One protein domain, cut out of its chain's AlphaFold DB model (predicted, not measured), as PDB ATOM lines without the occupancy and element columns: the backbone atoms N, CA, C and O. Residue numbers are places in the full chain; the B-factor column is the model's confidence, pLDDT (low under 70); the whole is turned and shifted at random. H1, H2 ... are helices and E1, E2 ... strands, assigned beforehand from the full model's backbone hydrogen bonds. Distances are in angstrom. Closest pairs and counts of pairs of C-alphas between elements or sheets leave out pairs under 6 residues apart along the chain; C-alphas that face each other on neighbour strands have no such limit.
ATOM      1  N   LEU A   3     200.463 300.042 320.192       95.56
ATOM      2  CA  LEU A   3     201.807 299.507 320.405       95.56
ATOM      3  C   LEU A   3     202.164 299.677 321.882       95.56
ATOM      4  O   LEU A   3     201.989 300.770 322.427       95.56
ATOM      5  N   ASP A   4     202.676 298.619 322.493       96.81
ATOM      6  CA  ASP A   4     202.911 298.476 323.926       96.81
ATOM      7  C   ASP A   4     204.158 297.623 324.233       96.81
ATOM      8  O   ASP A   4     204.700 296.936 323.363       96.81
ATOM      9  N   ASP A   5     204.625 297.693 325.480       96.00
ATOM     10  CA  ASP A   5     205.608 296.786 326.077       96.00
ATOM     11  C   ASP A   5     205.128 296.268 327.449       96.00
ATOM     12  O   ASP A   5     204.011 296.553 327.888       96.00
ATOM     13  N   ASP A   6     205.983 295.523 328.159       97.00
ATOM     14  CA  ASP A   6     205.673 294.956 329.483       97.00
ATOM     15  C   ASP A   6     205.360 296.019 330.563       97.00
ATOM     16  O   ASP A   6     204.897 295.681 331.656       97.00
ATOM     17  N   GLN A   7     205.632 297.298 330.291       95.69
ATOM     18  CA  GLN A   7     205.401 298.434 331.183       95.69
ATOM     19  C   GLN A   7     204.168 299.263 330.784       95.69
ATOM     20  O   GLN A   7     203.720 300.093 331.580       95.69
ATOM     21  N   GLY A   8     203.582 299.028 329.606       95.94
ATOM     22  CA  GLY A   8     202.322 299.621 329.160       95.94
ATOM     23  C   GLY A   8     202.342 300.111 327.711       95.94
ATOM     24  O   GLY A   8     203.256 299.843 326.937       95.94
ATOM     25  N   TRP A   9     201.302 300.856 327.331       96.31
ATOM     26  CA  TRP A   9     201.153 301.361 325.967       96.31
ATOM     27  C   TRP A   9     202.085 302.547 325.679       96.31
ATOM     28  O   TRP A   9     202.287 303.438 326.511       96.31
ATOM     29  N   HIS A  10     202.627 302.571 324.462       97.00
ATOM     30  CA  HIS A  10     203.505 303.624 323.947       97.00
ATOM     31  C   HIS A  10     202.742 304.592 323.058       97.00
ATOM     32  O   HIS A  10     202.835 305.803 323.231       97.00
ATOM     33  N   LEU A  11     201.998 304.074 322.081       97.38
ATOM     34  CA  LEU A  11     201.207 304.893 321.172       97.38
ATOM     35  C   LEU A  11     200.007 304.134 320.621       97.38
ATOM     36  O   LEU A  11     200.031 302.911 320.483       97.38
ATOM     37  N   TYR A  12     198.972 304.874 320.239       97.25
ATOM     38  CA  TYR A  12     197.835 304.309 319.525       97.25
ATOM     39  C   TYR A  12     197.285 305.260 318.466       97.25
ATOM     40  O   TYR A  12     197.420 306.482 318.536       97.25
ATOM     41  N   SER A  13     196.614 304.667 317.481       97.19
ATOM     42  CA  SER A  13     195.727 305.370 316.554       97.19
ATOM     43  C   SER A  13     194.298 304.861 316.700       97.19
ATOM     44  O   SER A  13     194.053 303.645 316.728       97.19
ATOM     45  N   GLN A  14     193.350 305.793 316.769       97.12
ATOM     46  CA  GLN A  14     191.930 305.510 316.955       97.12
ATOM     47  C   GLN A  14     191.079 306.398 316.048       97.12
ATOM     48  O   GLN A  14     191.361 307.582 315.882       97.12
ATOM     49  N   ARG A  15     190.006 305.825 315.489       97.62
ATOM     50  CA  ARG A  15     188.891 306.596 314.935       97.62
ATOM     51  C   ARG A  15     187.848 306.808 316.029       97.62
ATOM     52  O   ARG A  15     187.367 305.839 316.614       97.62
ATOM     53  N   ASN A  16     187.505 308.059 316.287       96.94
ATOM     54  CA  ASN A  16     186.473 308.439 317.241       96.94
ATOM     55  C   ASN A  16     185.062 308.188 316.675       96.94
ATOM     56  O   ASN A  16     184.901 308.079 315.455       96.94
ATOM     57  N   PRO A  17     184.019 308.143 317.527       97.88
ATOM     58  CA  PRO A  17     182.630 307.990 317.079       97.88
ATOM     59  C   PRO A  17     182.156 309.077 316.102       97.88
ATOM     60  O   PRO A  17     181.297 308.812 315.267       97.88
ATOM     61  N   ASP A  18     182.739 310.279 316.169       97.88
ATOM     62  CA  ASP A  18     182.478 311.394 315.245       97.88
ATOM     63  C   ASP A  18     183.218 311.271 313.896       97.88
ATOM     64  O   ASP A  18     183.103 312.131 313.025       97.88
ATOM     65  N   GLY A  19     183.991 310.199 313.713       97.56
ATOM     66  CA  GLY A  19     184.768 309.926 312.513       97.56
ATOM     67  C   GLY A  19     186.156 310.567 312.479       97.56
ATOM     68  O   GLY A  19     186.924 310.209 311.581       97.56
ATOM     69  N   SER A  20     186.519 311.439 313.426       97.44
ATOM     70  CA  SER A  20     187.877 311.991 313.533       97.44
ATOM     71  C   SER A  20     188.904 310.904 313.866       97.44
ATOM     72  O   SER A  20     188.558 309.834 314.367       97.44
ATOM     73  N   ILE A  21     190.177 311.149 313.548       97.12
ATOM     74  CA  ILE A  21     191.282 310.245 313.884       97.12
ATOM     75  C   ILE A  21     192.189 310.936 314.894       97.12
ATOM     76  O   ILE A  21     192.565 312.091 314.698       97.12
ATOM     77  N   VAL A  22     192.574 310.202 315.933       95.88
ATOM     78  CA  VAL A  22     193.577 310.618 316.913       95.88
ATOM     79  C   VAL A  22     194.795 309.714 316.781       95.88
ATOM     80  O   VAL A  22     194.660 308.505 316.576       95.88
ATOM     81  N   PHE A  23     195.975 310.311 316.902       96.25
ATOM     82  CA  PHE A  23     197.239 309.612 317.087       96.25
ATOM     83  C   PHE A  23     197.848 310.120 318.390       96.25
ATOM     84  O   PHE A  23     198.137 311.312 318.508       96.25
ATOM     85  N   THR A  24     198.008 309.230 319.361       96.56
ATOM     86  CA  THR A  24     198.417 309.583 320.722       96.56
ATOM     87  C   THR A  24     199.704 308.856 321.060       96.56
ATOM     88  O   THR A  24     199.806 307.657 320.817       96.56
ATOM     89  N   VAL A  25     200.661 309.577 321.643       97.44
ATOM     90  CA  VAL A  25     201.925 309.040 322.162       97.44
ATOM     91  C   VAL A  25     201.961 309.273 323.669       97.44
ATOM     92  O   VAL A  25     201.656 310.371 324.132       97.44
ATOM     93  N   ASN A  26     202.323 308.246 324.429       96.56
ATOM     94  CA  ASN A  26     202.545 308.290 325.870       96.56
ATOM     95  C   ASN A  26     203.955 308.817 326.174       96.56
ATOM     96  O   ASN A  26     204.830 308.082 326.628       96.56
ATOM     97  N   GLY A  27     204.208 310.079 325.832       96.25
ATOM     98  CA  GLY A  27     205.517 310.705 325.983       96.25
ATOM     99  C   GLY A  27     205.718 311.880 325.036       96.25
ATOM    100  O   GLY A  27     204.769 312.391 324.440       96.25
ATOM    101  N   ASP A  28     206.975 312.293 324.890       96.88
ATOM    102  CA  ASP A  28     207.347 313.417 324.037       96.88
ATOM    103  C   ASP A  28     207.427 313.017 322.560       96.88
ATOM    104  O   ASP A  28     208.026 312.007 322.185       96.88
ATOM    105  N   ILE A  29     206.889 313.875 321.693       94.38
ATOM    106  CA  ILE A  29     207.082 313.775 320.246       94.38
ATOM    107  C   ILE A  29     208.216 314.718 319.853       94.38
ATOM    108  O   ILE A  29     208.072 315.937 319.903       94.38
ATOM    109  N   THR A  30     209.336 314.151 319.404       94.19
ATOM    110  CA  THR A  30     210.446 314.926 318.834       94.19
ATOM    111  C   THR A  30     210.365 314.903 317.311       94.19
ATOM    112  O   THR A  30     210.309 313.839 316.697       94.19
ATOM    113  N   ALA A  31     210.389 316.077 316.685       92.81
ATOM    114  CA  ALA A  31     210.403 316.223 315.235       92.81
ATOM    115  C   ALA A  31     211.421 317.288 314.817       92.81
ATOM    116  O   ALA A  31     211.543 318.322 315.466       92.81
ATOM    117  N   ASN A  32     212.102 317.079 313.685       93.50
ATOM    118  CA  ASN A  32     212.946 318.124 313.088       93.50
ATOM    119  C   ASN A  32     212.119 319.344 312.651       93.50
ATOM    120  O   ASN A  32     212.600 320.472 312.645       93.50
ATOM    121  N   THR A  33     210.876 319.119 312.229       95.19
ATOM    122  CA  THR A  33     209.932 320.156 311.806       95.19
ATOM    123  C   THR A  33     208.519 319.598 311.935       95.19
ATOM    124  O   THR A  33     208.255 318.504 311.436       95.19
ATOM    125  N   LEU A  34     207.601 320.349 312.548       96.31
ATOM    126  CA  LEU A  34     206.177 320.004 312.578       96.31
ATOM    127  C   LEU A  34     205.434 320.831 311.524       96.31
ATOM    128  O   LEU A  34     205.505 322.059 311.527       96.31
ATOM    129  N   ARG A  35     204.714 320.161 310.618       96.62
ATOM    130  CA  ARG A  35     203.870 320.804 309.600       96.62
ATOM    131  C   ARG A  35     202.400 320.529 309.889       96.62
ATOM    132  O   ARG A  35     201.992 319.372 309.912       96.62
ATOM    133  N   ALA A  36     201.619 321.589 310.066       94.69
ATOM    134  CA  ALA A  36     200.180 321.524 310.306       94.69
ATOM    135  C   ALA A  36     199.458 322.360 309.240       94.69
ATOM    136  O   ALA A  36     199.387 323.588 309.323       94.69
ATOM    137  N   GLY A  37     198.976 321.697 308.185       95.69
ATOM    138  CA  GLY A  37     198.512 322.393 306.985       95.69
ATOM    139  C   GLY A  37     199.641 323.230 306.370       95.69
ATOM    140  O   GLY A  37     200.714 322.704 306.080       95.69
ATOM    141  N   GLY A  38     199.402 324.533 306.184       96.19
ATOM    142  CA  GLY A  38     200.406 325.483 305.687       96.19
ATOM    143  C   GLY A  38     201.348 326.057 306.754       96.19
ATOM    144  O   GLY A  38     202.295 326.755 306.398       96.19
ATOM    145  N   ALA A  39     201.102 325.796 308.043       98.19
ATOM    146  CA  ALA A  39     201.959 326.266 309.128       98.19
ATOM    147  C   ALA A  39     203.154 325.325 309.342       98.19
ATOM    148  O   ALA A  39     203.023 324.101 309.232       98.19
ATOM    149  N   ILE A  40     204.314 325.897 309.671       98.31
ATOM    150  CA  ILE A  40     205.555 325.152 309.915       98.31
ATOM    151  C   ILE A  40     206.155 325.623 311.237       98.31
ATOM    152  O   ILE A  40     206.470 326.801 311.367       98.31
ATOM    153  N   TYR A  41     206.364 324.705 312.176       97.69
ATOM    154  CA  TYR A  41     207.132 324.937 313.399       97.69
ATOM    155  C   TYR A  41     208.547 324.391 313.200       97.69
ATOM    156  O   TYR A  41     208.716 323.193 312.932       97.69
ATOM    157  N   GLN A  42     209.551 325.262 313.289       96.81
ATOM    158  CA  GLN A  42     210.961 324.901 313.156       96.81
ATOM    159  C   GLN A  42     211.611 324.548 314.498       96.81
ATOM    160  O   GLN A  42     211.164 324.969 315.564       96.81
ATOM    161  N   ASN A  43     212.716 323.806 314.438       94.88
ATOM    162  CA  ASN A  43     213.490 323.375 315.601       94.88
ATOM    163  C   ASN A  43     214.221 324.523 316.327       94.88
ATOM    164  O   ASN A  43     214.685 324.329 317.446       94.88
ATOM    165  N   ASN A  44     214.295 325.714 315.726       95.69
ATOM    166  CA  ASN A  44     214.811 326.932 316.354       95.69
ATOM    167  C   ASN A  44     213.721 327.755 317.074       95.69
ATOM    168  O   ASN A  44     214.006 328.855 317.544       95.69
ATOM    169  N   GLY A  45     212.482 327.250 317.137       96.19
ATOM    170  CA  GLY A  45     211.335 327.925 317.752       96.19
ATOM    171  C   GLY A  45     210.593 328.904 316.837       96.19
ATOM    172  O   GLY A  45     209.600 329.490 317.265       96.19
ATOM    173  N   ASP A  46     211.032 329.086 315.589       98.06
ATOM    174  CA  ASP A  46     210.353 329.959 314.631       98.06
ATOM    175  C   ASP A  46     209.126 329.282 314.005       98.06
ATOM    176  O   ASP A  46     209.042 328.054 313.887       98.06
ATOM    177  N   ILE A  47     208.161 330.098 313.585       98.38
ATOM    178  CA  ILE A  47     206.872 329.644 313.065       98.38
ATOM    179  C   ILE A  47     206.602 330.336 311.733       98.38
ATOM    180  O   ILE A  47     206.475 331.555 311.672       98.38
ATOM    181  N   PHE A  48     206.462 329.565 310.660       98.56
ATOM    182  CA  PHE A  48     206.014 330.068 309.364       98.56
ATOM    183  C   PHE A  48     204.492 329.964 309.247       98.56
ATOM    184  O   PHE A  48     203.905 328.947 309.627       98.56
ATOM    185  N   GLY A  49     203.851 330.974 308.656       98.31
ATOM    186  CA  GLY A  49     202.414 330.928 308.390       98.31
ATOM    187  C   GLY A  49     201.882 332.113 307.588       98.31
ATOM    188  O   GLY A  49     202.518 333.161 307.472       98.31
ATOM    189  N   SER A  50     200.674 331.953 307.045       97.69
ATOM    190  CA  SER A  50     200.003 332.981 306.239       97.69
ATOM    191  C   SER A  50     199.628 334.232 307.036       97.69
ATOM    192  O   SER A  50     199.684 335.331 306.491       97.69
ATOM    193  N   VAL A  51     199.330 334.094 308.334       97.38
ATOM    194  CA  VAL A  51     199.057 335.230 309.238       97.38
ATOM    195  C   VAL A  51     200.275 336.152 309.416       97.38
ATOM    196  O   VAL A  51     200.113 337.346 309.636       97.38
ATOM    197  N   TRP A  52     201.488 335.632 309.208       97.75
ATOM    198  CA  TRP A  52     202.739 336.402 309.206       97.75
ATOM    199  C   TRP A  52     203.100 336.942 307.811       97.75
ATOM    200  O   TRP A  52     204.246 337.310 307.560       97.75
ATOM    201  N   GLY A  53     202.142 336.961 306.875       97.44
ATOM    202  CA  GLY A  53     202.361 337.388 305.492       97.44
ATOM    203  C   GLY A  53     203.110 336.355 304.649       97.44
ATOM    204  O   GLY A  53     203.907 336.732 303.796       97.44
ATOM    205  N   ASN A  54     202.872 335.059 304.898       97.50
ATOM    206  CA  ASN A  54     203.637 333.946 304.316       97.50
ATOM    207  C   ASN A  54     205.140 334.077 304.606       97.50
ATOM    208  O   ASN A  54     205.978 333.935 303.716       97.50
ATOM    209  N   ASN A  55     205.463 334.385 305.861       98.00
ATOM    210  CA  ASN A  55     206.824 334.594 306.328       98.00
ATOM    211  C   ASN A  55     207.033 333.945 307.704       98.00
ATOM    212  O   ASN A  55     206.100 333.412 308.310       98.00
ATOM    213  N   TRP A  56     208.271 333.974 308.182       98.31
ATOM    214  CA  TRP A  56     208.638 333.564 309.529       98.31
ATOM    215  C   TRP A  56     208.174 334.592 310.563       98.31
ATOM    216  O   TRP A  56     208.334 335.801 310.361       98.31
ATOM    217  N   LEU A  57     207.631 334.110 311.681       98.25
ATOM    218  CA  LEU A  57     207.170 334.926 312.802       98.25
ATOM    219  C   LEU A  57     208.281 335.849 313.302       98.25
ATOM    220  O   LEU A  57     208.028 337.029 313.533       98.25
ATOM    221  N   SER A  58     209.515 335.351 313.418       97.56
ATOM    222  CA  SER A  58     210.656 336.159 313.863       97.56
ATOM    223  C   SER A  58     210.908 337.377 312.962       97.56
ATOM    224  O   SER A  58     211.105 338.492 313.451       97.56
ATOM    225  N   LEU A  59     210.849 337.202 311.638       97.50
ATOM    226  CA  LEU A  59     211.024 338.284 310.668       97.50
ATOM    227  C   LEU A  59     209.829 339.241 310.680       97.50
ATOM    228  O   LEU A  59     210.008 340.458 310.600       97.50
ATOM    229  N   TRP A  60     208.616 338.704 310.818       98.06
ATOM    230  CA  TRP A  60     207.414 339.516 310.953       98.06
ATOM    231  C   TRP A  60     207.471 340.391 312.213       98.06
ATOM    232  O   TRP A  60     207.282 341.600 312.102       98.06
ATOM    233  N   ILE A  61     207.824 339.841 313.379       97.25
ATOM    234  CA  ILE A  61     207.976 340.617 314.622       97.25
ATOM    235  C   ILE A  61     209.038 341.704 314.442       97.25
ATOM    236  O   ILE A  61     208.763 342.875 314.711       97.25
ATOM    237  N   ASN A  62     210.223 341.342 313.939       96.81
ATOM    238  CA  ASN A  62     211.314 342.294 313.746       96.81
ATOM    239  C   ASN A  62     210.887 343.498 312.899       96.81
ATOM    240  O   ASN A  62     211.236 344.624 313.232       96.81
ATOM    241  N   ASN A  63     210.100 343.289 311.844       96.56
ATOM    242  CA  ASN A  63     209.712 344.358 310.921       96.56
ATOM    243  C   ASN A  63     208.453 345.138 311.325       96.56
ATOM    244  O   ASN A  63     208.175 346.166 310.713       96.56
ATOM    245  N   ASN A  64     207.686 344.672 312.314       96.44
ATOM    246  CA  ASN A  64     206.405 345.288 312.677       96.44
ATOM    247  C   ASN A  64     206.399 345.941 314.067       96.44
ATOM    248  O   ASN A  64     205.504 346.736 314.350       96.44
ATOM    249  N   PHE A  65     207.393 345.669 314.916       97.31
ATOM    250  CA  PHE A  65     207.489 346.258 316.254       97.31
ATOM    251  C   PHE A  65     208.714 347.157 316.418       97.31
ATOM    252  O   PHE A  65     209.720 347.024 315.721       97.31
ATOM    253  N   VAL A  66     208.620 348.086 317.373       97.69
ATOM    254  CA  VAL A  66     209.767 348.886 317.808       97.69
ATOM    255  C   VAL A  66     210.670 348.011 318.666       97.69
ATOM    256  O   VAL A  66     210.273 347.578 319.744       97.69
TER     257      VAL A  66
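Overview. This is residues 3 to 66 of the 130 residues of the protein "Phage tail protein" of Salmonella enterica subsp. enterica serovar Newport str. S09097 (UniProt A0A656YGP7). Two small antiparallel sheets of three strands each are strung out one after the other along a long, thin model, apart from each other and joined by the stretch of residues 26 to 32; one short helix, H1, follows at the far end beyond the second sheet. There is no common core: the first sheet, E1 E2 E3, and H1 lie toward opposite ends, with E4 and E5 nearest to the mean of the C-alphas. The printed part has 64 residues with six named strands and one named helix, in the order E1 E2 E3 E4 E5 E6 H1, and its class is mixed, helices and strands. Each sheet is a meander, each strand the antiparallel neighbour of the one before, in the orders E1 E2 E3 and E4 E5 E6. The whole is extended, with a radius of gyration of the C-alphas of 17.4 A, and its C-alphas span 54 by 29 by 17 A.

Arrangement. E1, residues 3 to 5, and E2, residues 8 to 15, form an antiparallel hairpin at 167 degrees, with N 5 and O 8 within hydrogen-bond range at 2.9 A. E2 bends by 62 degrees at residue 11, and its pairing is staggered: residues 8 to 11 pair with E1, and residues 11 to 15 pair with E3, residues 21 to 25. In the hairpin of E2 and E3, N 14 and O 22 are 3.0 A apart. E3 is apart from E4, residues 33 to 36. E4 and E5, residues 39 to 42, form an antiparallel hairpin at 165 degrees, with N 41 and O 34 at 2.9 A. E5 and E6, residues 47 to 49, form another at 162 degrees, with N 48 and O 40 at 2.9 A. Residues 48 to 49 of E6 also pair, antiparallel, with residues 55 to 56. H1, residues 57 to 64, only grazes the sheet E4 E5 E6, with its residues 57 to 60; the closest C-alphas of E6 and H1, those of Ile 47 and Leu 57, are 5.3 A apart. In H1 every O i to N i+4 pair is within hydrogen-bond range.

Along the chain. E1 begins at C-alpha 3, (201.807, 299.507, 320.405). E2 is 20.8 A long from first to last C-alpha, and E3 13.5 A. E4 begins at C-alpha 33, (209.932, 320.156, 311.806). H1, 10.4 A long, ends at C-alpha 64, (206.405, 345.288, 312.677).

Size, cuts and confidence. The two C-alphas farthest apart, those of Asp 6 and Val 66, are 55.3 A apart. The printed part has no cut, and no link is long. The mean pLDDT of the printed part is 96.8, and no printed residue is under 70.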